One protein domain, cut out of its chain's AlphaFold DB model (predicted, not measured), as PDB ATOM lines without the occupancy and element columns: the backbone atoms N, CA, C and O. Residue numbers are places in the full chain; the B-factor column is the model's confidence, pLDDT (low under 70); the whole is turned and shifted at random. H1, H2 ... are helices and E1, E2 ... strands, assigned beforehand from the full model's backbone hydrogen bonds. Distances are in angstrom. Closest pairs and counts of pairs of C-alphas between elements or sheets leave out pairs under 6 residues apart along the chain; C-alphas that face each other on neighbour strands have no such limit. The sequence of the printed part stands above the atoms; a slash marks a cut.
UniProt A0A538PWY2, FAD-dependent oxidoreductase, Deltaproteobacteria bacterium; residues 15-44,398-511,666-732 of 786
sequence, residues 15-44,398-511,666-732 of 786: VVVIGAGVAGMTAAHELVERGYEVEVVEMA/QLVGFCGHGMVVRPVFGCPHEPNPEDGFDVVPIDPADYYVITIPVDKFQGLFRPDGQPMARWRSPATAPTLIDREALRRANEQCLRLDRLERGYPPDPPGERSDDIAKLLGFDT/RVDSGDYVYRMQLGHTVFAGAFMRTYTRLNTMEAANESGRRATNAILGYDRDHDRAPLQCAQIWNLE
ATOM      1  N   VAL A  15     340.454 274.008 188.262       97.88
ATOM      2  CA  VAL A  15     341.608 274.851 188.569       97.88
ATOM      3  C   VAL A  15     341.380 276.261 188.051       97.88
ATOM      4  O   VAL A  15     341.089 276.464 186.874       97.88
ATOM      5  N   VAL A  16     341.560 277.245 188.928       98.69
ATOM      6  CA  VAL A  16     341.548 278.661 188.546       98.69
ATOM      7  C   VAL A  16     342.981 279.180 188.483       98.69
ATOM      8  O   VAL A  16     343.710 279.167 189.476       98.69
ATOM      9  N   VAL A  17     343.389 279.654 187.309       98.75
ATOM     10  CA  VAL A  17     344.704 280.251 187.057       98.75
ATOM     11  C   VAL A  17     344.568 281.771 187.036       98.75
ATOM     12  O   VAL A  17     343.793 282.328 186.268       98.75
ATOM     13  N   ILE A  18     345.320 282.455 187.891       98.25
ATOM     14  CA  ILE A  18     345.188 283.887 188.155       98.25
ATOM     15  C   ILE A  18     346.368 284.620 187.517       98.25
ATOM     16  O   ILE A  18     347.483 284.594 188.048       98.25
ATOM     17  N   GLY A  19     346.083 285.301 186.407       96.69
ATOM     18  CA  GLY A  19     347.028 285.987 185.530       96.69
ATOM     19  C   GLY A  19     347.196 285.261 184.194       96.69
ATOM     20  O   GLY A  19     347.494 284.070 184.157       96.69
ATOM     21  N   ALA A  20     347.067 285.988 183.079       95.94
ATOM     22  CA  ALA A  20     347.214 285.430 181.727       95.94
ATOM     23  C   ALA A  20     348.582 285.732 181.086       95.94
ATOM     24  O   ALA A  20     348.711 285.818 179.864       95.94
ATOM     25  N   GLY A  21     349.622 285.925 181.901       95.44
ATOM     26  CA  GLY A  21     351.010 285.954 181.429       95.44
ATOM     27  C   GLY A  21     351.514 284.559 181.041       95.44
ATOM     28  O   GLY A  21     350.830 283.562 181.256       95.44
ATOM     29  N   VAL A  22     352.745 284.465 180.525       97.12
ATOM     30  CA  VAL A  22     353.327 283.187 180.059       97.12
ATOM     31  C   VAL A  22     353.268 282.081 181.121       97.12
ATOM     32  O   VAL A  22     352.941 280.949 180.781       97.12
ATOM     33  N   ALA A  23     353.508 282.385 182.401       98.00
ATOM     34  CA  ALA A  23     353.425 281.391 183.476       98.00
ATOM     35  C   ALA A  23     352.007 280.821 183.650       98.00
ATOM     36  O   ALA A  23     351.844 279.604 183.726       98.00
ATOM     37  N   GLY A  24     350.987 281.686 183.670       98.06
ATOM     38  CA  GLY A  24     349.589 281.273 183.802       98.06
ATOM     39  C   GLY A  24     349.091 280.528 182.569       98.06
ATOM     40  O   GLY A  24     348.535 279.441 182.689       98.06
ATOM     41  N   MET A  25     349.399 281.036 181.375       98.12
ATOM     42  CA  MET A  25     349.081 280.362 180.111       98.12
ATOM     43  C   MET A  25     349.730 278.973 180.022       98.12
ATOM     44  O   MET A  25     349.105 278.028 179.551       98.12
ATOM     45  N   THR A  26     350.958 278.822 180.532       98.50
ATOM     46  CA  THR A  26     351.641 277.520 180.606       98.50
ATOM     47  C   THR A  26     350.967 276.582 181.597       98.50
ATOM     48  O   THR A  26     350.714 275.430 181.262       98.50
ATOM     49  N   ALA A  27     350.644 277.056 182.804       98.62
ATOM     50  CA  ALA A  27     349.937 276.240 183.787       98.62
ATOM     51  C   ALA A  27     348.587 275.758 183.230       98.62
ATOM     52  O   ALA A  27     348.286 274.571 183.311       98.62
ATOM     53  N   ALA A  28     347.824 276.655 182.597       98.38
ATOM     54  CA  ALA A  28     346.552 276.331 181.959       98.38
ATOM     55  C   ALA A  28     346.703 275.271 180.858       98.38
ATOM     56  O   ALA A  28     345.970 274.286 180.869       98.38
ATOM     57  N   HIS A  29     347.689 275.438 179.970       98.00
ATOM     58  CA  HIS A  29     348.021 274.476 178.916       98.00
ATOM     59  C   HIS A  29     348.327 273.091 179.498       98.00
ATOM     60  O   HIS A  29     347.707 272.100 179.127       98.00
ATOM     61  N   GLU A  30     349.244 273.006 180.460       97.50
ATOM     62  CA  GLU A  30     349.644 271.715 181.021       97.50
ATOM     63  C   GLU A  30     348.521 271.050 181.835       97.50
ATOM     64  O   GLU A  30     348.435 269.822 181.879       97.50
ATOM     65  N   LEU A  31     347.669 271.830 182.505       95.94
ATOM     66  CA  LEU A  31     346.547 271.309 183.288       95.94
ATOM     67  C   LEU A  31     345.413 270.799 182.391       95.94
ATOM     68  O   LEU A  31     344.896 269.708 182.641       95.94
ATOM     69  N   VAL A  32     345.046 271.534 181.336       94.38
ATOM     70  CA  VAL A  32     343.943 271.125 180.454       94.38
ATOM     71  C   VAL A  32     344.284 269.846 179.682       94.38
ATOM     72  O   VAL A  32     343.480 268.915 179.665       94.38
ATOM     73  N   GLU A  33     345.524 269.712 179.194       91.31
ATOM     74  CA  GLU A  33     346.015 268.481 178.547       91.31
ATOM     75  C   GLU A  33     346.003 267.259 179.484       91.31
ATOM     76  O   GLU A  33     346.021 266.111 179.038       91.31
ATOM     77  N   ARG A  34     345.954 267.486 180.801       90.75
ATOM     78  CA  ARG A  34     345.891 266.441 181.835       90.75
ATOM     79  C   ARG A  34     344.483 266.215 182.379       90.75
ATOM     80  O   ARG A  34     344.306 265.435 183.313       90.75
ATOM     81  N   GLY A  35     343.480 266.844 181.768       89.06
ATOM     82  CA  GLY A  35     342.067 266.599 182.036       89.06
ATOM     83  C   GLY A  35     341.470 267.408 183.186       89.06
ATOM     84  O   GLY A  35     340.399 267.034 183.666       89.06
ATOM     85  N   TYR A  36     342.125 268.487 183.624       92.50
ATOM     86  CA  TYR A  36     341.535 269.450 184.557       92.50
ATOM     87  C   TYR A  36     340.570 270.393 183.831       92.50
ATOM     88  O   TYR A  36     340.776 270.735 182.668       92.50
ATOM     89  N   GLU A  37     339.532 270.844 184.531       95.50
ATOM     90  CA  GLU A  37     338.723 271.981 184.084       95.50
ATOM     91  C   GLU A  37     339.447 273.267 184.464       95.50
ATOM     92  O   GLU A  37     339.740 273.483 185.639       95.50
ATOM     93  N   VAL A  38     339.770 274.111 183.484       97.69
ATOM     94  CA  VAL A  38     340.626 275.279 183.707       97.69
ATOM     95  C   VAL A  38     339.885 276.566 183.381       97.69
ATOM     96  O   VAL A  38     339.335 276.726 182.293       97.69
ATOM     97  N   GLU A  39     339.941 277.515 184.311       98.06
ATOM     98  CA  GLU A  39     339.526 278.898 184.093       98.06
ATOM     99  C   GLU A  39     340.703 279.846 184.341       98.06
ATOM    100  O   GLU A  39     341.327 279.818 185.401       98.06
ATOM    101  N   VAL A  40     341.015 280.687 183.359       98.25
ATOM    102  CA  VAL A  40     342.063 281.708 183.426       98.25
ATOM    103  C   VAL A  40     341.425 283.064 183.692       98.25
ATOM    104  O   VAL A  40     340.548 283.509 182.953       98.25
ATOM    105  N   VAL A  41     341.900 283.745 184.730       97.31
ATOM    106  CA  VAL A  41     341.376 285.032 185.194       97.31
ATOM    107  C   VAL A  41     342.411 286.121 184.941       97.31
ATOM    108  O   VAL A  41     343.537 286.033 185.429       97.31
ATOM    109  N   GLU A  42     342.039 287.151 184.188       95.50
ATOM    110  CA  GLU A  42     342.917 288.278 183.858       95.50
ATOM    111  C   GLU A  42     342.119 289.581 183.751       95.50
ATOM    112  O   GLU A  42     340.984 289.602 183.292       95.50
ATOM    113  N   MET A  43     342.699 290.691 184.198       90.94
ATOM    114  CA  MET A  43     341.975 291.951 184.354       90.94
ATOM    115  C   MET A  43     342.073 292.841 183.118       90.94
ATOM    116  O   MET A  43     341.134 293.585 182.811       90.94
ATOM    117  N   ALA A  44     343.206 292.777 182.414       86.44
ATOM    118  CA  ALA A  44     343.433 293.592 181.232       86.44
ATOM    119  C   ALA A  44     342.344 293.305 180.181       86.44
ATOM    120  O   ALA A  44     342.160 292.141 179.844       86.44
ATOM    121  N   GLN A 398     340.400 290.272 188.544       95.19
ATOM    122  CA  GLN A 398     341.659 290.122 189.281       95.19
ATOM    123  C   GLN A 398     341.446 289.597 190.692       95.19
ATOM    124  O   GLN A 398     340.376 289.758 191.279       95.19
ATOM    125  N   LEU A 399     342.505 289.018 191.256       97.31
ATOM    126  CA  LEU A 399     342.598 288.750 192.684       97.31
ATOM    127  C   LEU A 399     342.591 290.076 193.451       97.31
ATOM    128  O   LEU A 399     343.439 290.931 193.212       97.31
ATOM    129  N   VAL A 400     341.651 290.231 194.382       96.44
ATOM    130  CA  VAL A 400     341.524 291.439 195.222       96.44
ATOM    131  C   VAL A 400     341.773 291.168 196.704       96.44
ATOM    132  O   VAL A 400     341.889 292.097 197.499       96.44
ATOM    133  N   GLY A 401     341.878 289.895 197.085       96.94
ATOM    134  CA  GLY A 401     342.193 289.474 198.439       96.94
ATOM    135  C   GLY A 401     341.794 288.028 198.689       96.94
ATOM    136  O   GLY A 401     341.583 287.248 197.760       96.94
ATOM    137  N   PHE A 402     341.671 287.688 199.966       97.31
ATOM    138  CA  PHE A 402     341.254 286.371 200.429       97.31
ATOM    139  C   PHE A 402     340.105 286.524 201.422       97.31
ATOM    140  O   PHE A 402     340.031 287.531 202.122       97.31
ATOM    141  N   CYS A 403     339.219 285.537 201.509       95.44
ATOM    142  CA  CYS A 403     338.162 285.481 202.517       95.44
ATOM    143  C   CYS A 403     338.174 284.135 203.244       95.44
ATOM    144  O   CYS A 403     338.771 283.168 202.767       95.44
ATOM    145  N   GLY A 404     337.496 284.076 204.390       93.69
ATOM    146  CA  GLY A 404     337.317 282.849 205.161       93.69
ATOM    147  C   GLY A 404     337.834 282.945 206.592       93.69
ATOM    148  O   GLY A 404     338.070 284.034 207.114       93.69
ATOM    149  N   HIS A 405     337.961 281.797 207.254       89.62
ATOM    150  CA  HIS A 405     338.366 281.724 208.658       89.62
ATOM    151  C   HIS A 405     339.159 280.447 208.953       89.62
ATOM    152  O   HIS A 405     338.837 279.367 208.455       89.62
ATOM    153  N   GLY A 406     340.181 280.568 209.808       89.88
ATOM    154  CA  GLY A 406     341.084 279.463 210.130       89.88
ATOM    155  C   GLY A 406     341.812 278.969 208.880       89.88
ATOM    156  O   GLY A 406     342.392 279.764 208.152       89.88
ATOM    157  N   MET A 407     341.748 277.667 208.618       87.88
ATOM    158  CA  MET A 407     342.346 277.031 207.436       87.88
ATOM    159  C   MET A 407     341.465 277.083 206.181       87.88
ATOM    160  O   MET A 407     341.923 276.746 205.096       87.88
ATOM    161  N   VAL A 408     340.191 277.467 206.312       92.12
ATOM    162  CA  VAL A 408     339.270 277.552 205.173       92.12
ATOM    163  C   VAL A 408     339.367 278.960 204.607       92.12
ATOM    164  O   VAL A 408     338.551 279.823 204.923       92.12
ATOM    165  N   VAL A 409     340.412 279.194 203.816       95.44
ATOM    166  CA  VAL A 409     340.689 280.470 203.148       95.44
ATOM    167  C   VAL A 409     340.575 280.285 201.643       95.44
ATOM    168  O   VAL A 409     340.996 279.262 201.115       95.44
ATOM    169  N   ARG A 410     339.981 281.254 200.940       94.62
ATOM    170  CA  ARG A 410     339.830 281.206 199.481       94.62
ATOM    171  C   ARG A 410     340.191 282.535 198.822       94.62
ATOM    172  O   ARG A 410     339.939 283.583 199.422       94.62
ATOM    173  N   PRO A 411     340.749 282.507 197.598       96.88
ATOM    174  CA  PRO A 411     340.912 283.699 196.775       96.88
ATOM    175  C   PRO A 411     339.570 284.376 196.485       96.88
ATOM    176  O   PRO A 411     338.551 283.703 196.317       96.88
ATOM    177  N   VAL A 412     339.578 285.705 196.402       96.50
ATOM    178  CA  VAL A 412     338.407 286.518 196.058       96.50
ATOM    179  C   VAL A 412     338.715 287.394 194.857       96.50
ATOM    180  O   VAL A 412     339.781 288.013 194.788       96.50
ATOM    181  N   PHE A 413     337.760 287.472 193.932       96.38
ATOM    182  CA  PHE A 413     337.928 288.145 192.652       96.38
ATOM    183  C   PHE A 413     337.040 289.376 192.518       96.38
ATOM    184  O   PHE A 413     335.893 289.399 192.971       96.38
ATOM    185  N   GLY A 414     337.579 290.403 191.874       93.62
ATOM    186  CA  GLY A 414     336.875 291.647 191.612       93.62
ATOM    187  C   GLY A 414     337.364 292.327 190.342       93.62
ATOM    188  O   GLY A 414     338.444 292.030 189.833       93.62
ATOM    189  N   CYS A 415     336.558 293.259 189.850       91.56
ATOM    190  CA  CYS A 415     336.897 294.179 188.774       91.56
ATOM    191  C   CYS A 415     336.730 295.608 189.322       91.56
ATOM    192  O   CYS A 415     335.707 295.873 189.960       91.56
ATOM    193  N   PRO A 416     337.706 296.519 189.155       88.06
ATOM    194  CA  PRO A 416     337.506 297.937 189.433       88.06
ATOM    195  C   PRO A 416     336.255 298.444 188.717       88.06
ATOM    196  O   PRO A 416     336.004 298.065 187.569       88.06
ATOM    197  N   HIS A 417     335.480 299.284 189.397       84.06
ATOM    198  CA  HIS A 417     334.280 299.866 188.816       84.06
ATOM    199  C   HIS A 417     334.644 300.792 187.646       84.06
ATOM    200  O   HIS A 417     335.514 301.653 187.761       84.06
ATOM    201  N   GLU A 418     333.972 300.638 186.507       76.12
ATOM    202  CA  GLU A 418     334.099 301.553 185.371       76.12
ATOM    203  C   GLU A 418     332.869 302.475 185.309       76.12
ATOM    204  O   GLU A 418     331.744 301.996 185.477       76.12
ATOM    205  N   PRO A 419     333.041 303.790 185.057       73.31
ATOM    206  CA  PRO A 419     334.270 304.474 184.633       73.31
ATOM    207  C   PRO A 419     335.173 304.979 185.775       73.31
ATOM    208  O   PRO A 419     336.221 305.549 185.486       73.31
ATOM    209  N   ASN A 420     334.784 304.796 187.042       78.56
ATOM    210  CA  ASN A 420     335.470 305.361 188.210       78.56
ATOM    211  C   ASN A 420     336.053 304.260 189.121       78.56
ATOM    212  O   ASN A 420     335.360 303.799 190.031       78.56
ATOM    213  N   PRO A 421     337.331 303.875 188.951       79.69
ATOM    214  CA  PRO A 421     337.965 302.832 189.765       79.69
ATOM    215  C   PRO A 421     337.986 303.127 191.276       79.69
ATOM    216  O   PRO A 421     338.005 302.203 192.087       79.69
ATOM    217  N   GLU A 422     337.959 304.409 191.655       82.44
ATOM    218  CA  GLU A 422     337.927 304.881 193.049       82.44
ATOM    219  C   GLU A 422     336.633 304.495 193.791       82.44
ATOM    220  O   GLU A 422     336.627 304.402 195.021       82.44
ATOM    221  N   ASP A 423     335.545 304.210 193.061       84.56
ATOM    222  CA  ASP A 423     334.254 303.800 193.637       84.56
ATOM    223  C   ASP A 423     334.297 302.372 194.224       84.56
ATOM    224  O   ASP A 423     333.341 301.912 194.857       84.56
ATOM    225  N   GLY A 424     335.420 301.673 194.045       88.62
ATOM    226  CA  GLY A 424     335.683 300.345 194.575       88.62
ATOM    227  C   GLY A 424     335.531 299.242 193.533       88.62
ATOM    228  O   GLY A 424     335.554 299.462 192.324       88.62
ATOM    229  N   PHE A 425     335.414 298.015 194.030       91.88
ATOM    230  CA  PHE A 425     335.347 296.803 193.226       91.88
ATOM    231  C   PHE A 425     333.915 296.296 193.089       91.88
ATOM    232  O   PHE A 425     333.171 296.218 194.076       91.88
ATOM    233  N   ASP A 426     333.571 295.887 191.871       91.69
ATOM    234  CA  ASP A 426     332.451 295.000 191.591       91.69
ATOM    235  C   ASP A 426     332.926 293.542 191.763       91.69
ATOM    236  O   ASP A 426     334.048 293.181 191.390       91.69
ATOM    237  N   VAL A 427     332.090 292.699 192.376       91.12
ATOM    238  CA  VAL A 427     332.406 291.277 192.600       91.12
ATOM    239  C   VAL A 427     332.380 290.542 191.264       91.12
ATOM    240  O   VAL A 427     331.397 290.633 190.531       91.12
ATOM    241  N   VAL A 428     333.429 289.767 190.980       91.56
ATOM    242  CA  VAL A 428     333.451 288.853 189.831       91.56
ATOM    243  C   VAL A 428     333.110 287.454 190.350       91.56
ATOM    244  O   VAL A 428     333.895 286.896 191.124       91.56
ATOM    245  N   PRO A 429     331.935 286.892 190.003       85.31
ATOM    246  CA  PRO A 429     331.486 285.613 190.536       85.31
ATOM    247  C   PRO A 429     332.229 284.471 189.839       85.31
ATOM    248  O   PRO A 429     331.780 283.947 188.825       85.31
ATOM    249  N   ILE A 430     333.385 284.106 190.385       91.00
ATOM    250  CA  ILE A 430     334.131 282.909 189.991       91.00
ATOM    251  C   ILE A 430     333.849 281.846 191.043       91.00
ATOM    252  O   ILE A 430     334.108 282.061 192.232       91.00
ATOM    253  N   ASP A 431     333.318 280.705 190.608       88.38
ATOM    254  CA  ASP A 431     332.991 279.609 191.515       88.38
ATOM    255  C   ASP A 431     334.240 279.123 192.272       88.38
ATOM    256  O   ASP A 431     335.374 279.285 191.801       88.38
ATOM    257  N   PRO A 432     334.087 278.513 193.458       90.12
ATOM    258  CA  PRO A 432     335.195 277.843 194.123       90.12
ATOM    259  C   PRO A 432     335.832 276.767 193.229       90.12
ATOM    260  O   PRO A 432     335.144 276.065 192.491       90.12
ATOM    261  N   ALA A 433     337.153 276.644 193.295       94.12
ATOM    262  CA  ALA A 433     337.934 275.646 192.572       94.12
ATOM    263  C   ALA A 433     338.608 274.690 193.561       94.12
ATOM    264  O   ALA A 433     338.843 275.059 194.718       94.12
ATOM    265  N   ASP A 434     338.943 273.486 193.099       94.94
ATOM    266  CA  ASP A 434     339.747 272.543 193.875       94.94
ATOM    267  C   ASP A 434     341.161 273.083 194.069       94.94
ATOM    268  O   ASP A 434     341.708 272.986 195.165       94.94
ATOM    269  N   TYR A 435     341.723 273.696 193.021       97.50
ATOM    270  CA  TYR A 435     343.069 274.255 193.041       97.50
ATOM    271  C   TYR A 435     343.135 275.660 192.443       97.50
ATOM    272  O   TYR A 435     342.338 276.044 191.587       97.50
ATOM    273  N   TYR A 436     344.139 276.419 192.873       98.56
ATOM    274  CA  TYR A 436     344.424 277.760 192.374       98.56
ATOM    275  C   TYR A 436     345.898 277.895 192.005       98.56
ATOM    276  O   TYR A 436     346.773 277.492 192.772       98.56
ATOM    277  N   VAL A 437     346.181 278.515 190.861       98.81
ATOM    278  CA  VAL A 437     347.538 278.908 190.461       98.81
ATOM    279  C   VAL A 437     347.618 280.429 190.475       98.81
ATOM    280  O   VAL A 437     346.960 281.083 189.674       98.81
ATOM    281  N   ILE A 438     348.415 281.014 191.369       98.62
ATOM    282  CA  ILE A 438     348.616 282.469 191.436       98.62
ATOM    283  C   ILE A 438     349.903 282.836 190.702       98.62
ATOM    284  O   ILE A 438     350.984 282.425 191.124       98.62
ATOM    285  N   THR A 439     349.800 283.635 189.634       97.38
ATOM    286  CA  THR A 439     350.962 284.040 188.819       97.38
ATOM    287  C   THR A 439     351.241 285.540 188.829       97.38
ATOM    288  O   THR A 439     351.969 286.038 187.967       97.38
ATOM    289  N   ILE A 440     350.625 286.284 189.749       94.56
ATOM    290  CA  ILE A 440     350.774 287.740 189.804       94.56
ATOM    291  C   ILE A 440     352.142 288.143 190.392       94.56
ATOM    292  O   ILE A 440     352.680 287.418 191.234       94.56
ATOM    293  N   PRO A 441     352.715 289.290 189.979       94.62
ATOM    294  CA  PRO A 441     353.985 289.783 190.516       94.62
ATOM    295  C   PRO A 441     353.964 290.038 192.032       94.62
ATOM    296  O   PRO A 441     352.909 290.273 192.624       94.62
ATOM    297  N   VAL A 442     355.146 290.025 192.660       95.75
ATOM    298  CA  VAL A 442     355.300 290.161 194.121       95.75
ATOM    299  C   VAL A 442     354.749 291.485 194.660       95.75
ATOM    300  O   VAL A 442     354.045 291.475 195.665       95.75
ATOM    301  N   ASP A 443     354.979 292.600 193.964       95.00
ATOM    302  CA  ASP A 443     354.448 293.920 194.321       95.00
ATOM    303  C   ASP A 443     352.916 293.951 194.230       95.00
ATOM    304  O   ASP A 443     352.250 294.503 195.104       95.00
ATOM    305  N   LYS A 444     352.334 293.285 193.224       95.31
ATOM    306  CA  LYS A 444     350.874 293.180 193.074       95.31
ATOM    307  C   LYS A 444     350.249 292.298 194.150       95.31
ATOM    308  O   LYS A 444     349.178 292.627 194.652       95.31
ATOM    309  N   PHE A 445     350.918 291.212 194.542       97.38
ATOM    310  CA  PHE A 445     350.463 290.359 195.641       97.38
ATOM    311  C   PHE A 445     350.537 291.078 196.995       97.38
ATOM    312  O   PHE A 445     349.598 291.005 197.786       97.38
ATOM    313  N   GLN A 446     351.623 291.811 197.263       96.81
ATOM    314  CA  GLN A 446     351.735 292.640 198.466       96.81
ATOM    315  C   GLN A 446     350.710 293.785 198.464       96.81
ATOM    316  O   GLN A 446     350.113 294.065 199.503       96.81
ATOM    317  N   GLY A 447     350.435 294.369 197.292       95.56
ATOM    318  CA  GLY A 447     349.448 295.432 197.080       95.56
ATOM    319  C   GLY A 447     347.988 295.042 197.346       95.56
ATOM    320  O   GLY A 447     347.124 295.916 197.387       95.56
ATOM    321  N   LEU A 448     347.698 293.759 197.598       97.12
ATOM    322  CA  LEU A 448     346.401 293.319 198.128       97.12
ATOM    323  C   LEU A 448     346.135 293.862 199.540       97.12
ATOM    324  O   LEU A 448     344.983 293.906 199.981       97.12
ATOM    325  N   PHE A 449     347.183 294.290 200.247       97.75
ATOM    326  CA  PHE A 449     347.119 294.808 201.605       97.75
ATOM    327  C   PHE A 449     347.668 296.235 201.671       97.75
ATOM    328  O   PHE A 449     348.625 296.600 200.992       97.75
ATOM    329  N   ARG A 450     347.071 297.052 202.534       95.88
ATOM    330  CA  ARG A 450     347.623 298.346 202.942       95.88
ATOM    331  C   ARG A 450     348.846 298.136 203.849       95.88
ATOM    332  O   ARG A 450     349.027 297.040 204.388       95.88
ATOM    333  N   PRO A 451     349.660 299.181 204.094       93.88
ATOM    334  CA  PRO A 451     350.806 299.092 205.005       93.88
ATOM    335  C   PRO A 451     350.457 298.620 206.428       93.88
ATOM    336  O   PRO A 451     351.274 297.967 207.070       93.88
ATOM    337  N   ASP A 452     349.236 298.889 206.904       95.62
ATOM    338  CA  ASP A 452     348.712 298.418 208.196       95.62
ATOM    339  C   ASP A 452     348.253 296.941 208.190       95.62
ATOM    340  O   ASP A 452     347.806 296.417 209.209       95.62
ATOM    341  N   GLY A 453     348.359 296.259 207.046       96.50
ATOM    342  CA  GLY A 453     347.967 294.865 206.847       96.50
ATOM    343  C   GLY A 453     346.487 294.656 206.516       96.50
ATOM    344  O   GLY A 453     346.100 293.517 206.243       96.50
ATOM    345  N   GLN A 454     345.661 295.706 206.504       97.56
ATOM    346  CA  GLN A 454     344.248 295.595 206.140       97.56
ATOM    347  C   GLN A 454     344.072 295.412 204.624       97.56
ATOM    348  O   GLN A 454     344.874 295.937 203.850       97.56
ATOM    349  N   PRO A 455     343.009 294.730 204.159       96.75
ATOM    350  CA  PRO A 455     342.735 294.568 202.730       96.75
ATOM    351  C   PRO A 455     342.639 295.908 201.994       96.75
ATOM    352  O   PRO A 455     341.946 296.828 202.446       96.75
ATOM    353  N   MET A 456     343.310 296.014 200.846       94.75
ATOM    354  CA  MET A 456     343.303 297.208 199.999       94.75
ATOM    355  C   MET A 456     341.933 297.429 199.353       94.75
ATOM    356  O   MET A 456     341.397 298.540 199.409       94.75
ATOM    357  N   ALA A 457     341.355 296.367 198.790       93.06
ATOM    358  CA  ALA A 457     340.101 296.423 198.056       93.06
ATOM    359  C   ALA A 457     338.908 296.802 198.948       93.06
ATOM    360  O   ALA A 457     338.800 296.393 200.107       93.06
ATOM    361  N   ARG A 458     337.991 297.588 198.378       91.88
ATOM    362  CA  ARG A 458     336.710 297.968 198.981       91.88
ATOM    363  C   ARG A 458     335.599 297.630 198.003       91.88
ATOM    364  O   ARG A 458     335.716 297.937 196.822       91.88
ATOM    365  N   TRP A 459     334.540 296.999 198.491       93.25
ATOM    366  CA  TRP A 459     333.393 296.633 197.669       93.25
ATOM    367  C   TRP A 459     332.463 297.817 197.471       93.25
ATOM    368  O   TRP A 459     332.112 298.493 198.439       93.25
ATOM    369  N   ARG A 460     331.992 297.998 196.238       87.94
ATOM    370  CA  ARG A 460     330.961 298.989 195.925       87.94
ATOM    371  C   ARG A 460     329.629 298.666 196.610       87.94
ATOM    372  O   ARG A 460     328.949 299.559 197.104       87.94
ATOM    373  N   SER A 461     329.271 297.379 196.665       84.50
ATOM    374  CA  SER A 461     328.085 296.872 197.370       84.50
ATOM    375  C   SER A 461     328.494 295.885 198.473       84.50
ATOM    376  O   SER A 461     328.610 294.686 198.219       84.50
ATOM    377  N   PRO A 462     328.740 296.358 199.710       76.94
ATOM    378  CA  PRO A 462     329.277 295.510 200.776       76.94
ATOM    379  C   PRO A 462     328.322 294.416 201.263       76.94
ATOM    380  O   PRO A 462     328.775 293.413 201.801       76.94
ATOM    381  N   ALA A 463     327.006 294.599 201.103       77.88
ATOM    382  CA  ALA A 463     325.993 293.744 201.729       77.88
ATOM    383  C   ALA A 463     326.016 292.282 201.245       77.88
ATOM    384  O   ALA A 463     325.583 291.392 201.971       77.88
ATOM    385  N   THR A 464     326.513 292.035 200.032       72.25
ATOM    386  CA  THR A 464     326.581 290.703 199.411       72.25
ATOM    387  C   THR A 464     328.011 290.254 199.120       72.25
ATOM    388  O   THR A 464     328.216 289.166 198.584       72.25
ATOM    389  N   ALA A 465     329.005 291.079 199.453       84.88
ATOM    390  CA  ALA A 465     330.386 290.840 199.076       84.88
ATOM    391  C   ALA A 465     331.164 290.075 200.167       84.88
ATOM    392  O   ALA A 465     330.901 290.259 201.359       84.88
ATOM    393  N   PRO A 466     332.150 289.234 199.798       88.25
ATOM    394  CA  PRO A 466     332.945 288.496 200.774       88.25
ATOM    395  C   PRO A 466     333.724 289.424 201.713       88.25
ATOM    396  O   PRO A 466     334.372 290.377 201.274       88.25
ATOM    397  N   THR A 467     333.724 289.118 203.012       93.50
ATOM    398  CA  THR A 467     334.587 289.808 203.977       93.50
ATOM    399  C   THR A 467     336.036 289.375 203.772       93.50
ATOM    400  O   THR A 467     336.372 288.202 203.943       93.50
ATOM    401  N   LEU A 468     336.887 290.328 203.390       96.19
ATOM    402  CA  LEU A 468     338.306 290.082 203.152       96.19
ATOM    403  C   LEU A 468     339.068 289.950 204.479       96.19
ATOM    404  O   LEU A 468     338.811 290.704 205.418       96.19
ATOM    405  N   ILE A 469     340.006 289.007 204.549       97.50
ATOM    406  CA  ILE A 469     340.880 288.803 205.713       97.50
ATOM    407  C   ILE A 469     342.145 289.654 205.610       97.50
ATOM    408  O   ILE A 469     342.638 289.916 204.515       97.50
ATOM    409  N   ASP A 470     342.690 290.052 206.758       97.75
ATOM    410  CA  ASP A 470     343.946 290.797 206.824       97.75
ATOM    411  C   ASP A 470     345.184 289.932 206.512       97.75
ATOM    412  O   ASP A 470     345.143 288.695 206.454       97.75
ATOM    413  N   ARG A 471     346.315 290.615 206.313       97.81
ATOM    414  CA  ARG A 471     347.612 290.015 205.975       97.81
ATOM    415  C   ARG A 471     348.060 288.955 206.980       97.81
ATOM    416  O   ARG A 471     348.637 287.941 206.587       97.81
ATOM    417  N   GLU A 472     347.833 289.177 208.271       97.50
ATOM    418  CA  GLU A 472     348.314 288.276 209.318       97.50
ATOM    419  C   GLU A 472     347.407 287.047 209.459       97.50
ATOM    420  O   GLU A 472     347.882 285.935 209.685       97.50
ATOM    421  N   ALA A 473     346.100 287.210 209.255       97.44
ATOM    422  CA  ALA A 473     345.156 286.108 209.157       97.44
ATOM    423  C   ALA A 473     345.515 285.164 208.000       97.44
ATOM    424  O   ALA A 473     345.542 283.952 208.216       97.44
ATOM    425  N   LEU A 474     345.874 285.699 206.826       98.12
ATOM    426  CA  LEU A 474     346.344 284.893 205.693       98.12
ATOM    427  C   LEU A 474     347.618 284.099 206.036       98.12
ATOM    428  O   LEU A 474     347.702 282.906 205.741       98.12
ATOM    429  N   ARG A 475     348.596 284.736 206.697       97.38
ATOM    430  CA  ARG A 475     349.838 284.070 207.133       97.38
ATOM    431  C   ARG A 475     349.564 282.926 208.103       97.38
ATOM    432  O   ARG A 475     350.044 281.817 207.880       97.38
ATOM    433  N   ARG A 476     348.768 283.179 209.148       97.50
ATOM    434  CA  ARG A 476     348.407 282.160 210.147       97.50
ATOM    435  C   ARG A 476     347.648 280.993 209.522       97.50
ATOM    436  O   ARG A 476     347.916 279.847 209.874       97.50
ATOM    437  N   ALA A 477     346.729 281.272 208.598       97.62
ATOM    438  CA  ALA A 477     346.002 280.238 207.870       97.62
ATOM    439  C   ALA A 477     346.958 279.331 207.084       97.62
ATOM    440  O   ALA A 477     346.884 278.109 207.196       97.62
ATOM    441  N   ASN A 478     347.909 279.921 206.349       97.75
ATOM    442  CA  ASN A 478     348.878 279.150 205.577       97.75
ATOM    443  C   ASN A 478     349.792 278.296 206.458       97.75
ATOM    444  O   ASN A 478     350.002 277.121 206.167       97.75
ATOM    445  N   GLU A 479     350.297 278.862 207.554       96.19
ATOM    446  CA  GLU A 479     351.140 278.137 208.506       96.19
ATOM    447  C   GLU A 479     350.415 276.908 209.080       96.19
ATOM    448  O   GLU A 479     350.995 275.822 209.167       96.19
ATOM    449  N   GLN A 480     349.130 277.052 209.423       96.12
ATOM    450  CA  GLN A 480     348.299 275.944 209.896       96.12
ATOM    451  C   GLN A 480     348.107 274.871 208.817       96.12
ATOM    452  O   GLN A 480     348.314 273.690 209.107       96.12
ATOM    453  N   CYS A 481     347.781 275.265 207.580       95.94
ATOM    454  CA  CYS A 481     347.628 274.326 206.466       95.94
ATOM    455  C   CYS A 481     348.929 273.566 206.175       95.94
ATOM    456  O   CYS A 481     348.905 272.347 206.053       95.94
ATOM    457  N   LEU A 482     350.076 274.250 206.138       94.38
ATOM    458  CA  LEU A 482     351.374 273.613 205.897       94.38
ATOM    459  C   LEU A 482     351.776 272.654 207.019       94.38
ATOM    460  O   LEU A 482     352.366 271.603 206.762       94.38
ATOM    461  N   ARG A 483     351.456 272.993 208.274       93.50
ATOM    462  CA  ARG A 483     351.694 272.098 209.412       93.50
ATOM    463  C   ARG A 483     350.887 270.809 209.286       93.50
ATOM    464  O   ARG A 483     351.430 269.744 209.569       93.50
ATOM    465  N   LEU A 484     349.622 270.905 208.885       91.94
ATOM    466  CA  LEU A 484     348.766 269.741 208.650       91.94
ATOM    467  C   LEU A 484     349.235 268.921 207.455       91.94
ATOM    468  O   LEU A 484     349.428 267.720 207.599       91.94
ATOM    469  N   ASP A 485     349.525 269.566 206.329       90.62
ATOM    470  CA  ASP A 485     349.990 268.893 205.114       90.62
ATOM    471  C   ASP A 485     351.296 268.115 205.361       90.62
ATOM    472  O   ASP A 485     351.452 266.971 204.934       90.62
ATOM    473  N   ARG A 486     352.216 268.680 206.160       90.19
ATOM    474  CA  ARG A 486     353.437 267.980 206.592       90.19
ATOM    475  C   ARG A 486     353.131 266.713 207.402       90.19
ATOM    476  O   ARG A 486     353.832 265.717 207.229       90.19
ATOM    477  N   LEU A 487     352.118 266.744 208.271       90.06
ATOM    478  CA  LEU A 487     351.705 265.591 209.081       90.06
ATOM    479  C   LEU A 487     351.001 264.525 208.236       90.06
ATOM    480  O   LEU A 487     351.316 263.346 208.371       90.06
ATOM    481  N   GLU A 488     350.081 264.930 207.362       89.12
ATOM    482  CA  GLU A 488     349.261 264.015 206.560       89.12
ATOM    483  C   GLU A 488     350.060 263.340 205.442       89.12
ATOM    484  O   GLU A 488     349.886 262.148 205.188       89.12
ATOM    485  N   ARG A 489     350.971 264.074 204.792       86.44
ATOM    486  CA  ARG A 489     351.751 263.564 203.651       86.44
ATOM    487  C   ARG A 489     353.140 263.057 204.015       86.44
ATOM    488  O   ARG A 489     353.839 262.535 203.148       86.44
ATOM    489  N   GLY A 490     353.564 263.222 205.269       83.81
ATOM    490  CA  GLY A 490     354.885 262.791 205.731       83.81
ATOM    491  C   GLY A 490     356.037 263.516 205.032       83.81
ATOM    492  O   GLY A 490     357.086 262.918 204.789       83.81
ATOM    493  N   TYR A 491     355.852 264.790 204.669       84.25
ATOM    494  CA  TYR A 491     356.940 265.564 204.080       84.25
ATOM    495  C   TYR A 491     358.087 265.747 205.082       84.25
ATOM    496  O   TYR A 491     357.835 265.983 206.268       84.25
ATOM    497  N   PRO A 492     359.353 265.678 204.624       84.62
ATOM    498  CA  PRO A 492     360.481 265.958 205.494       84.62
ATOM    499  C   PRO A 492     360.420 267.409 205.999       84.62
ATOM    500  O   PRO A 492     359.801 268.265 205.353       84.62
ATOM    501  N   PRO A 493     361.067 267.709 207.138       86.56
ATOM    502  CA  PRO A 493     361.296 269.084 207.553       86.56
ATOM    503  C   PRO A 493     361.993 269.885 206.452       86.56
ATOM    504  O   PRO A 493     362.780 269.338 205.676       86.56
ATOM    505  N   ASP A 494     361.722 271.187 206.415       90.25
ATOM    506  CA  ASP A 494     362.387 272.082 205.473       90.25
ATOM    507  C   ASP A 494     363.907 272.058 205.735       90.25
ATOM    508  O   ASP A 494     364.321 272.084 206.903       90.25
ATOM    509  N   PRO A 495     364.753 272.002 204.688       89.81
ATOM    510  CA  PRO A 495     366.200 272.037 204.869       89.81
ATOM    511  C   PRO A 495     366.668 273.302 205.611       89.81
ATOM    512  O   PRO A 495     366.015 274.345 205.528       89.81
ATOM    513  N   PRO A 496     367.817 273.266 206.313       86.06
ATOM    514  CA  PRO A 496     368.332 274.431 207.028       86.06
ATOM    515  C   PRO A 496     368.479 275.664 206.121       86.06
ATOM    516  O   PRO A 496     369.133 275.604 205.081       86.06
ATOM    517  N   GLY A 497     367.893 276.792 206.533       84.56
ATOM    518  CA  GLY A 497     367.898 278.039 205.757       84.56
ATOM    519  C   GLY A 497     366.888 278.084 204.604       84.56
ATOM    520  O   GLY A 497     366.844 279.074 203.880       84.56
ATOM    521  N   GLU A 498     366.069 277.045 204.434       90.19
ATOM    522  CA  GLU A 498     364.944 277.012 203.502       90.19
ATOM    523  C   GLU A 498     363.609 277.035 204.256       90.19
ATOM    524  O   GLU A 498     363.524 276.733 205.445       90.19
ATOM    525  N   ARG A 499     362.548 277.417 203.543       91.38
ATOM    526  CA  ARG A 499     361.181 277.500 204.067       91.38
ATOM    527  C   ARG A 499     360.189 277.182 202.953       91.38
ATOM    528  O   ARG A 499     360.321 277.730 201.860       91.38
ATOM    529  N   SER A 500     359.204 276.329 203.228       92.62
ATOM    530  CA  SER A 500     358.171 275.915 202.263       92.62
ATOM    531  C   SER A 500     356.981 276.872 202.158       92.62
ATOM    532  O   SER A 500     356.147 276.722 201.271       92.62
ATOM    533  N   ASP A 501     356.863 277.811 203.096       96.50
ATOM    534  CA  ASP A 501     355.786 278.796 203.152       96.50
ATOM    535  C   ASP A 501     356.097 279.989 202.241       96.50
ATOM    536  O   ASP A 501     356.785 280.942 202.628       96.50
ATOM    537  N   ASP A 502     355.592 279.887 201.014       97.81
ATOM    538  CA  ASP A 502     355.782 280.869 199.950       97.81
ATOM    539  C   ASP A 502     354.930 282.129 200.167       97.81
ATOM    540  O   ASP A 502     355.352 283.211 199.764       97.81
ATOM    541  N   ILE A 503     353.789 282.039 200.869       97.88
ATOM    542  CA  ILE A 503     352.969 283.216 201.224       97.88
ATOM    543  C   ILE A 503     353.758 284.153 202.133       97.88
ATOM    544  O   ILE A 503     353.796 285.361 201.910       97.88
ATOM    545  N   ALA A 504     354.419 283.616 203.153       96.94
ATOM    546  CA  ALA A 504     355.216 284.438 204.044       96.94
ATOM    547  C   ALA A 504     356.483 284.981 203.378       96.94
ATOM    548  O   ALA A 504     356.878 286.099 203.700       96.94
ATOM    549  N   LYS A 505     357.096 284.232 202.449       96.88
ATOM    550  CA  LYS A 505     358.195 284.748 201.620       96.88
ATOM    551  C   LYS A 505     357.724 285.907 200.743       96.88
ATOM    552  O   LYS A 505     358.326 286.968 200.795       96.88
ATOM    553  N   LEU A 506     356.618 285.744 200.013       96.56
ATOM    554  CA  LEU A 506     356.015 286.794 199.183       96.56
ATOM    555  C   LEU A 506     355.693 288.043 199.995       96.56
ATOM    556  O   LEU A 506     356.091 289.140 199.624       96.56
ATOM    557  N   LEU A 507     354.998 287.883 201.121       96.62
ATOM    558  CA  LEU A 507     354.624 289.001 201.984       96.62
ATOM    559  C   LEU A 507     355.827 289.628 202.691       96.62
ATOM    560  O   LEU A 507     355.732 290.779 203.094       96.62
ATOM    561  N   GLY A 508     356.905 288.881 202.924       95.12
ATOM    562  CA  GLY A 508     358.111 289.357 203.606       95.12
ATOM    563  C   GLY A 508     359.212 289.853 202.672       95.12
ATOM    564  O   GLY A 508     360.217 290.350 203.169       95.12
ATOM    565  N   PHE A 509     359.049 289.697 201.358       95.94
ATOM    566  CA  PHE A 509     360.063 290.072 200.383       95.94
ATOM    567  C   PHE A 509     360.234 291.592 200.338       95.94
ATOM    568  O   PHE A 509     359.259 292.319 200.156       95.94
ATOM    569  N   ASP A 510     361.470 292.062 200.477       94.69
ATOM    570  CA  ASP A 510     361.794 293.473 200.297       94.69
ATOM    571  C   ASP A 510     361.764 293.813 198.805       94.69
ATOM    572  O   ASP A 510     362.564 293.304 198.023       94.69
ATOM    573  N   THR A 511     360.807 294.638 198.394       93.00
ATOM    574  CA  THR A 511     360.666 295.085 197.006       93.00
ATOM    575  C   THR A 511     361.548 296.286 196.671       93.00
ATOM    576  O   THR A 511     361.645 296.635 195.496       93.00
ATOM    577  N   ARG A 666     364.048 274.679 197.997       91.50
ATOM    578  CA  ARG A 666     365.224 273.905 197.581       91.50
ATOM    579  C   ARG A 666     365.295 272.623 198.403       91.50
ATOM    580  O   ARG A 666     365.245 272.681 199.626       91.50
ATOM    581  N   VAL A 667     365.431 271.490 197.727       89.69
ATOM    582  CA  VAL A 667     365.597 270.167 198.350       89.69
ATOM    583  C   VAL A 667     367.047 269.687 198.236       89.69
ATOM    584  O   VAL A 667     367.849 270.289 197.519       89.69
ATOM    585  N   ASP A 668     367.400 268.601 198.925       81.12
ATOM    586  CA  ASP A 668     368.787 268.113 199.041       81.12
ATOM    587  C   ASP A 668     369.460 267.786 197.696       81.12
ATOM    588  O   ASP A 668     370.678 267.918 197.563       81.12
ATOM    589  N   SER A 669     368.682 267.414 196.671       79.50
ATOM    590  CA  SER A 669     369.198 267.213 195.306       79.50
ATOM    591  C   SER A 669     369.737 268.504 194.673       79.50
ATOM    592  O   SER A 669     370.502 268.455 193.712       79.50
ATOM    593  N   GLY A 670     369.370 269.666 195.218       79.12
ATOM    594  CA  GLY A 670     369.645 270.985 194.659       79.12
ATOM    595  C   GLY A 670     368.564 271.496 193.702       79.12
ATOM    596  O   GLY A 670     368.715 272.616 193.216       79.12
ATOM    597  N   ASP A 671     367.507 270.716 193.457       89.81
ATOM    598  CA  ASP A 671     366.323 271.117 192.686       89.81
ATOM    599  C   ASP A 671     365.342 271.949 193.539       89.81
ATOM    600  O   ASP A 671     365.475 272.050 194.766       89.81
ATOM    601  N   TYR A 672     364.357 272.555 192.882       92.88
ATOM    602  CA  TYR A 672     363.301 273.369 193.465       92.88
ATOM    603  C   TYR A 672     361.948 272.658 193.377       92.88
ATOM    604  O   TYR A 672     361.453 272.336 192.300       92.88
ATOM    605  N   VAL A 673     361.295 272.461 194.518       92.69
ATOM    606  CA  VAL A 673     359.952 271.881 194.592       92.69
ATOM    607  C   VAL A 673     358.960 272.964 194.982       92.69
ATOM    608  O   VAL A 673     359.181 273.699 195.946       92.69
ATOM    609  N   TYR A 674     357.859 273.065 194.243       96.31
ATOM    610  CA  TYR A 674     356.774 273.984 194.579       96.31
ATOM    611  C   TYR A 674     355.800 273.259 195.504       96.31
ATOM    612  O   TYR A 674     355.472 272.091 195.287       96.31
ATOM    613  N   ARG A 675     355.392 273.928 196.582       93.75
ATOM    614  CA  ARG A 675     354.530 273.353 197.619       93.75
ATOM    615  C   ARG A 675     353.162 274.009 197.576       93.75
ATOM    616  O   ARG A 675     353.067 275.215 197.346       93.75
ATOM    617  N   MET A 676     352.127 273.216 197.837       95.94
ATOM    618  CA  MET A 676     350.778 273.746 197.983       95.94
ATOM    619  C   MET A 676     350.698 274.602 199.246       95.94
ATOM    620  O   MET A 676     351.044 274.176 200.342       95.94
ATOM    621  N   GLN A 677     350.236 275.824 199.061       97.00
ATOM    622  CA  GLN A 677     349.910 276.810 200.075       97.00
ATOM    623  C   GLN A 677     348.402 276.745 200.334       97.00
ATOM    624  O   GLN A 677     347.617 276.417 199.440       97.00
ATOM    625  N   LEU A 678     347.978 277.012 201.568       96.62
ATOM    626  CA  LEU A 678     346.580 276.945 202.013       96.62
ATOM    627  C   LEU A 678     345.903 275.573 201.779       96.62
ATOM    628  O   LEU A 678     344.698 275.448 201.953       96.62
ATOM    629  N   GLY A 679     346.658 274.539 201.386       93.50
ATOM    630  CA  GLY A 679     346.145 273.215 201.018       93.50
ATOM    631  C   GLY A 679     345.507 273.115 199.623       93.50
ATOM    632  O   GLY A 679     344.938 272.076 199.303       93.50
ATOM    633  N   HIS A 680     345.579 274.166 198.801       95.19
ATOM    634  CA  HIS A 680     344.906 274.220 197.490       95.19
ATOM    635  C   HIS A 680     345.453 275.280 196.512       95.19
ATOM    636  O   HIS A 680     345.046 275.330 195.358       95.19
ATOM    637  N   THR A 681     346.388 276.131 196.932       98.06
ATOM    638  CA  THR A 681     346.974 277.194 196.101       98.06
ATOM    639  C   THR A 681     348.436 276.886 195.793       98.06
ATOM    640  O   THR A 681     349.160 276.426 196.663       98.06
ATOM    641  N   VAL A 682     348.920 277.187 194.595       98.56
ATOM    642  CA  VAL A 682     350.352 277.173 194.262       98.56
ATOM    643  C   VAL A 682     350.733 278.464 193.546       98.56
ATOM    644  O   VAL A 682     349.920 279.057 192.838       98.56
ATOM    645  N   PHE A 683     351.970 278.918 193.737       98.56
ATOM    646  CA  PHE A 683     352.494 280.117 193.089       98.56
ATOM    647  C   PHE A 683     353.339 279.771 191.859       98.56
ATOM    648  O   PHE A 683     354.064 278.776 191.845       98.56
ATOM    649  N   ALA A 684     353.267 280.622 190.838       98.31
ATOM    650  CA  ALA A 684     354.124 280.601 189.653       98.31
ATOM    651  C   ALA A 684     354.508 282.037 189.251       98.31
ATOM    652  O   ALA A 684     354.029 283.008 189.831       98.31
ATOM    653  N   GLY A 685     355.369 282.195 188.248       95.75
ATOM    654  CA  GLY A 685     355.839 283.496 187.771       95.75
ATOM    655  C   GLY A 685     357.183 283.926 188.364       95.75
ATOM    656  O   GLY A 685     357.892 283.138 188.988       95.75
ATOM    657  N   ALA A 686     357.537 285.196 188.145       93.38
ATOM    658  CA  ALA A 686     358.892 285.728 188.333       93.38
ATOM    659  C   ALA A 686     359.448 285.624 189.766       93.38
ATOM    660  O   ALA A 686     360.661 285.637 189.957       93.38
ATOM    661  N   PHE A 687     358.580 285.526 190.777       96.00
ATOM    662  CA  PHE A 687     359.003 285.392 192.173       96.00
ATOM    663  C   PHE A 687     359.529 283.990 192.519       96.00
ATOM    664  O   PHE A 687     360.266 283.824 193.496       96.00
ATOM    665  N   MET A 688     359.137 282.974 191.752       97.19
ATOM    666  CA  MET A 688     359.454 281.585 192.055       97.19
ATOM    667  C   MET A 688     360.824 281.190 191.497       97.19
ATOM    668  O   MET A 688     361.220 281.617 190.412       97.19
ATOM    669  N   ARG A 689     361.560 280.352 192.234       96.12
ATOM    670  CA  ARG A 689     362.881 279.875 191.818       96.12
ATOM    671  C   ARG A 689     362.784 278.919 190.634       96.12
ATOM    672  O   ARG A 689     362.111 277.894 190.695       96.12
ATOM    673  N   THR A 690     363.556 279.229 189.604       95.69
ATOM    674  CA  THR A 690     363.677 278.476 188.352       95.69
ATOM    675  C   THR A 690     365.150 278.237 188.030       95.69
ATOM    676  O   THR A 690     366.029 278.861 188.635       95.69
ATOM    677  N   TYR A 691     365.449 277.345 187.087       93.94
ATOM    678  CA  TYR A 691     366.821 277.104 186.648       93.94
ATOM    679  C   TYR A 691     367.395 278.292 185.888       93.94
ATOM    680  O   TYR A 691     368.545 278.654 186.131       93.94
ATOM    681  N   THR A 692     366.597 278.934 185.031       89.62
ATOM    682  CA  THR A 692     367.020 280.105 184.244       89.62
ATOM    683  C   THR A 692     367.373 281.299 185.128       89.62
ATOM    684  O   THR A 692     368.237 282.093 184.767       89.62
ATOM    685  N   ARG A 693     366.740 281.421 186.308       90.50
ATOM    686  CA  ARG A 693     366.982 282.484 187.305       90.50
ATOM    687  C   ARG A 693     366.772 283.907 186.784       90.50
ATOM    688  O   ARG A 693     367.119 284.855 187.469       90.50
ATOM    689  N   LEU A 694     366.200 284.091 185.606       87.44
ATOM    690  CA  LEU A 694     366.003 285.402 185.003       87.44
ATOM    691  C   LEU A 694     364.530 285.589 184.670       87.44
ATOM    692  O   LEU A 694     363.877 284.631 184.253       87.44
ATOM    693  N   ASN A 695     364.005 286.804 184.817       89.12
ATOM    694  CA  ASN A 695     362.612 287.103 184.503       89.12
ATOM    695  C   ASN A 695     362.379 287.102 182.977       89.12
ATOM    696  O   ASN A 695     362.431 288.115 182.286       89.12
ATOM    697  N   THR A 696     362.173 285.906 182.441       91.31
ATOM    698  CA  THR A 696     362.070 285.604 181.012       91.31
ATOM    699  C   THR A 696     360.823 284.783 180.743       91.31
ATOM    700  O   THR A 696     360.255 284.170 181.649       91.31
ATOM    701  N   MET A 697     360.424 284.702 179.474       93.38
ATOM    702  CA  MET A 697     359.357 283.786 179.067       93.38
ATOM    703  C   MET A 697     359.720 282.319 179.354       93.38
ATOM    704  O   MET A 697     358.834 281.553 179.714       93.38
ATOM    705  N   GLU A 698     361.002 281.948 179.295       94.12
ATOM    706  CA  GLU A 698     361.482 280.606 179.652       94.12
ATOM    707  C   GLU A 698     361.283 280.291 181.138       94.12
ATOM    708  O   GLU A 698     360.667 279.285 181.480       94.12
ATOM    709  N   ALA A 699     361.733 281.178 182.033       95.31
ATOM    710  CA  ALA A 699     361.524 281.005 183.472       95.31
ATOM    711  C   ALA A 699     360.033 281.028 183.839       95.31
ATOM    712  O   ALA A 699     359.582 280.263 184.691       95.31
ATOM    713  N   ALA A 700     359.242 281.880 183.179       96.75
ATOM    714  CA  ALA A 700     357.798 281.897 183.361       96.75
ATOM    715  C   ALA A 700     357.180 280.541 182.979       96.75
ATOM    716  O   ALA A 700     356.392 279.997 183.754       96.75
ATOM    717  N   ASN A 701     357.589 279.960 181.849       97.38
ATOM    718  CA  ASN A 701     357.126 278.655 181.384       97.38
ATOM    719  C   ASN A 701     357.545 277.522 182.346       97.38
ATOM    720  O   ASN A 701     356.693 276.757 182.801       97.38
ATOM    721  N   GLU A 702     358.813 277.486 182.776       97.94
ATOM    722  CA  GLU A 702     359.296 276.554 183.808       97.94
ATOM    723  C   GLU A 702     358.448 276.651 185.087       97.94
ATOM    724  O   GLU A 702     357.978 275.641 185.614       97.94
ATOM    725  N   SER A 703     358.200 277.870 185.578       98.19
ATOM    726  CA  SER A 703     357.428 278.080 186.805       98.19
ATOM    727  C   SER A 703     355.976 277.602 186.687       98.19
ATOM    728  O   SER A 703     355.457 277.024 187.642       98.19
ATOM    729  N   GLY A 704     355.337 277.787 185.524       98.38
ATOM    730  CA  GLY A 704     353.987 277.290 185.253       98.38
ATOM    731  C   GLY A 704     353.933 275.762 185.280       98.38
ATOM    732  O   GLY A 704     353.079 275.186 185.949       98.38
ATOM    733  N   ARG A 705     354.911 275.094 184.658       98.44
ATOM    734  CA  ARG A 705     355.036 273.625 184.679       98.44
ATOM    735  C   ARG A 705     355.311 273.075 186.074       98.44
ATOM    736  O   ARG A 705     354.724 272.066 186.461       98.44
ATOM    737  N   ARG A 706     356.163 273.741 186.863       98.19
ATOM    738  CA  ARG A 706     356.412 273.366 188.266       98.19
ATOM    739  C   ARG A 706     355.153 273.500 189.122       98.19
ATOM    740  O   ARG A 706     354.899 272.623 189.944       98.19
ATOM    741  N   ALA A 707     354.352 274.544 188.908       98.44
ATOM    742  CA  ALA A 707     353.065 274.702 189.580       98.44
ATOM    743  C   ALA A 707     352.073 273.597 189.188       98.44
ATOM    744  O   ALA A 707     351.461 272.995 190.070       98.44
ATOM    745  N   THR A 708     351.990 273.244 187.902       97.88
ATOM    746  CA  THR A 708     351.209 272.083 187.453       97.88
ATOM    747  C   THR A 708     351.684 270.801 188.132       97.88
ATOM    748  O   THR A 708     350.876 270.078 188.701       97.88
ATOM    749  N   ASN A 709     352.993 270.543 188.177       96.38
ATOM    750  CA  ASN A 709     353.549 269.362 188.846       96.38
ATOM    751  C   ASN A 709     353.248 269.322 190.350       96.38
ATOM    752  O   ASN A 709     353.034 268.239 190.895       96.38
ATOM    753  N   ALA A 710     353.202 270.477 191.018       95.50
ATOM    754  CA  ALA A 710     352.783 270.556 192.413       95.50
ATOM    755  C   ALA A 710     351.314 270.140 192.581       95.50
ATOM    756  O   ALA A 710     351.024 269.344 193.471       95.50
ATOM    757  N   ILE A 711     350.417 270.600 191.698       95.25
ATOM    758  CA  ILE A 711     349.005 270.187 191.691       95.25
ATOM    759  C   ILE A 711     348.887 268.685 191.425       95.25
ATOM    760  O   ILE A 711     348.265 267.992 192.220       95.25
ATOM    761  N   LEU A 712     349.540 268.154 190.387       92.19
ATOM    762  CA  LEU A 712     349.501 266.719 190.059       92.19
ATOM    763  C   LEU A 712     350.013 265.842 191.211       92.19
ATOM    764  O   LEU A 712     349.449 264.792 191.510       92.19
ATOM    765  N   GLY A 713     351.091 266.272 191.872       90.25
ATOM    766  CA  GLY A 713     351.635 265.579 193.038       90.25
ATOM    767  C   GLY A 713     350.729 265.677 194.268       90.25
ATOM    768  O   GLY A 713     350.754 264.789 195.128       90.25
ATOM    769  N   TYR A 714     349.926 266.738 194.359       89.81
ATOM    770  CA  TYR A 714     348.990 266.953 195.453       89.81
ATOM    771  C   TYR A 714     347.676 266.191 195.253       89.81
ATOM    772  O   TYR A 714     347.228 265.503 196.169       89.81
ATOM    773  N   ASP A 715     347.121 266.228 194.047       85.06
ATOM    774  CA  ASP A 715     345.837 265.656 193.628       85.06
ATOM    775  C   ASP A 715     345.868 264.133 193.440       85.06
ATOM    776  O   ASP A 715     345.190 263.595 192.572       85.06
ATOM    777  N   ARG A 716     346.674 263.402 194.225       66.75
ATOM    778  CA  ARG A 716     346.734 261.932 194.173       66.75
ATOM    779  C   ARG A 716     345.436 261.321 194.705       66.75
ATOM    780  O   ARG A 716     345.383 260.778 195.808       66.75
ATOM    781  N   ASP A 717     344.398 261.405 193.888       61.12
ATOM    782  CA  ASP A 717     343.262 260.507 193.891       61.12
ATOM    783  C   ASP A 717     343.805 259.100 193.614       61.12
ATOM    784  O   ASP A 717     344.394 258.842 192.562       61.12
ATOM    785  N   HIS A 718     343.706 258.214 194.605       50.59
ATOM    786  CA  HIS A 718     344.357 256.900 194.563       50.59
ATOM    787  C   HIS A 718     343.756 255.981 193.484       50.59
ATOM    788  O   HIS A 718     344.367 254.964 193.155       50.59
ATOM    789  N   ASP A 719     342.614 256.371 192.904       51.59
ATOM    790  CA  ASP A 719     341.886 255.622 191.881       51.59
ATOM    791  C   ASP A 719     342.183 256.083 190.437       51.59
ATOM    792  O   ASP A 719     341.782 255.413 189.480       51.59
ATOM    793  N   ARG A 720     342.911 257.197 190.235       62.12
ATOM    794  CA  ARG A 720     343.330 257.661 188.895       62.12
ATOM    795  C   ARG A 720     344.708 257.113 188.527       62.12
ATOM    796  O   ARG A 720     345.622 257.057 189.350       62.12
ATOM    797  N   ALA A 721     344.887 256.738 187.257       57.91
ATOM    798  CA  ALA A 721     346.208 256.394 186.735       57.91
ATOM    799  C   ALA A 721     347.175 257.587 186.918       57.91
ATOM    800  O   ALA A 721     346.742 258.731 186.752       57.91
ATOM    801  N   PRO A 722     348.465 257.357 187.241       66.31
ATOM    802  CA  PRO A 722     349.417 258.443 187.437       66.31
ATOM    803  C   PRO A 722     349.501 259.327 186.189       66.31
ATOM    804  O   PRO A 722     349.865 258.854 185.112       66.31
ATOM    805  N   LEU A 723     349.172 260.608 186.340       79.81
ATOM    806  CA  LEU A 723     349.327 261.592 185.275       79.81
ATOM    807  C   LEU A 723     350.817 261.877 185.056       79.81
ATOM    808  O   LEU A 723     351.592 261.993 186.007       79.81
ATOM    809  N   GLN A 724     351.228 261.996 183.795       86.19
ATOM    810  CA  GLN A 724     352.608 262.321 183.450       86.19
ATOM    811  C   GLN A 724     352.925 263.762 183.863       86.19
ATOM    812  O   GLN A 724     352.266 264.690 183.402       86.19
ATOM    813  N   CYS A 725     353.952 263.979 184.686       91.19
ATOM    814  CA  CYS A 725     354.399 265.328 185.045       91.19
ATOM    815  C   CYS A 725     354.805 266.147 183.807       91.19
ATOM    816  O   CYS A 725     355.312 265.606 182.821       91.19
ATOM    817  N   ALA A 726     354.604 267.461 183.868       94.62
ATOM    818  CA  ALA A 726     355.176 268.402 182.917       94.62
ATOM    819  C   ALA A 726     356.706 268.331 182.976       94.62
ATOM    820  O   ALA A 726     357.297 268.258 184.060       94.62
ATOM    821  N   GLN A 727     357.341 268.320 181.807       94.56
ATOM    822  CA  GLN A 727     358.792 268.211 181.697       94.56
ATOM    823  C   GLN A 727     359.467 269.507 182.153       94.56
ATOM    824  O   GLN A 727     358.986 270.600 181.872       94.56
ATOM    825  N   ILE A 728     360.580 269.363 182.871       95.31
ATOM    826  CA  ILE A 728     361.409 270.471 183.345       95.31
ATOM    827  C   ILE A 728     362.830 270.238 182.839       95.31
ATOM    828  O   ILE A 728     363.379 269.153 183.035       95.31
ATOM    829  N   TRP A 729     363.423 271.254 182.219       92.94
ATOM    830  CA  TRP A 729     364.782 271.209 181.683       92.94
ATOM    831  C   TRP A 729     365.710 272.100 182.501       92.94
ATOM    832  O   TRP A 729     365.476 273.294 182.669       92.94
ATOM    833  N   ASN A 730     366.790 271.520 183.010       91.38
ATOM    834  CA  ASN A 730     367.831 272.267 183.697       91.38
ATOM    835  C   ASN A 730     368.884 272.733 182.690       91.38
ATOM    836  O   ASN A 730     369.541 271.913 182.053       91.38
ATOM    837  N   LEU A 731     369.098 274.047 182.601       86.81
ATOM    838  CA  LEU A 731     370.083 274.634 181.686       86.81
ATOM    839  C   LEU A 731     371.494 274.051 181.853       86.81
ATOM    840  O   LEU A 731     372.218 273.905 180.871       86.81
ATOM    841  N   GLU A 732     371.889 273.694 183.082       86.25
ATOM    842  CA  GLU A 732     373.247 273.208 183.363       86.25
ATOM    843  C   GLU A 732     373.486 271.792 182.802       86.25
ATOM    844  O   GLU A 732     374.637 271.436 182.513       86.25
TER     845      GLU A 732
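AT A GLANCE: This is residues 15 to 44, 398 to 511 and 666 to 732 of the 786 residues of the protein "FAD-dependent oxidoreductase" of Deltaproteobacteria bacterium (UniProt A0A538PWY2). A slab of four parallel strands, in the order E2, E1, E6, E7, has helices H1 and H5 side by side over one face. A second sheet, the antiparallel E3, E4, E5, extends away from it, and the long helix H3 packs by residues 471 to 481 on E3 and E4, with the short H4 and H2 close by; residues 716 to 721 stick out as a loop. The printed part has 211 residues, with five named helices and seven named strands in the order E1 H1 E2 E3 E4 E5 E6 H2 H3 H4 E7 H5. Under half of the residues are in named elements; the class is mixed, helices and strands. The whole is compact, with a radius of gyration of the C-alphas of 17.1 A, and spans 50 by 39 by 32 A.

HOW THE PARTS SIT: Start at E1, residues 15 to 18, and its parallel neighbours E2, residues 37 to 42, and E6, residues 435 to 438: N 17 and O 39 are 2.8 A apart, N 16 and O 435 3.0 A, within hydrogen-bond range. Edge strand E7, residues 681 to 683, is parallel to E6, with N 682 and O 436 at 2.8 A. H1, residues 22 to 32, and H5, residues 697 to 714, are on the same face, two layers of helices and sheet, at heights over the sheet of 8.3 A and 9.4 A. They touch at Ala 23 and Ala 700, C-alphas 4.4 A apart, the same way at a tilt of 37 degrees, only just steep. E1, H1, E2 form a strand-helix-strand unit, a helix between two parallel neighbours, with a right-handed crossover. E3, residues 398 to 405, E4, residues 408 to 416, and E5, residues 425 to 427, are a meander, each strand the antiparallel neighbour of the one before: N 403 and O 410 are 2.9 A apart, as are N 415 and O 426. H3, residues 471 to 489, grazes this sheet. By residues 475 to 478 alone it only just touches H4, residues 502 to 508, in a helical hairpin, with 3 pairs of C-alphas within 8 A, the closest Arg 475 and Ala 504 at 6.2 A. H4 touches H2, residues 442 to 446, the C-alphas of Leu 507 and Gln 446 being 5.8 A apart. In the five helices every O i to N i+4 pair is within hydrogen-bond range.

IN THESE COORDINATES: Find C-alpha 15 at (341.608, 274.851, 188.569), where E1 begins. H3 runs 26.9 A from C-alpha 471 at (347.612, 290.015, 205.975); E4 measures 25.8 A. H5 runs 25.7 A to C-alpha 714 at (348.990, 266.953, 195.453).

THE WHOLE: The farthest C-alphas, Ala 463 and Glu 732, are 54.7 A apart. Residues 45 to 397 and 512 to 665 are not printed, with gaps of 8.9 A and 21.7 A between C-alphas. The links H2 to H3, H3 to H4 and E7 to H5 are long. Residues 716 to 722 have pLDDT under 70.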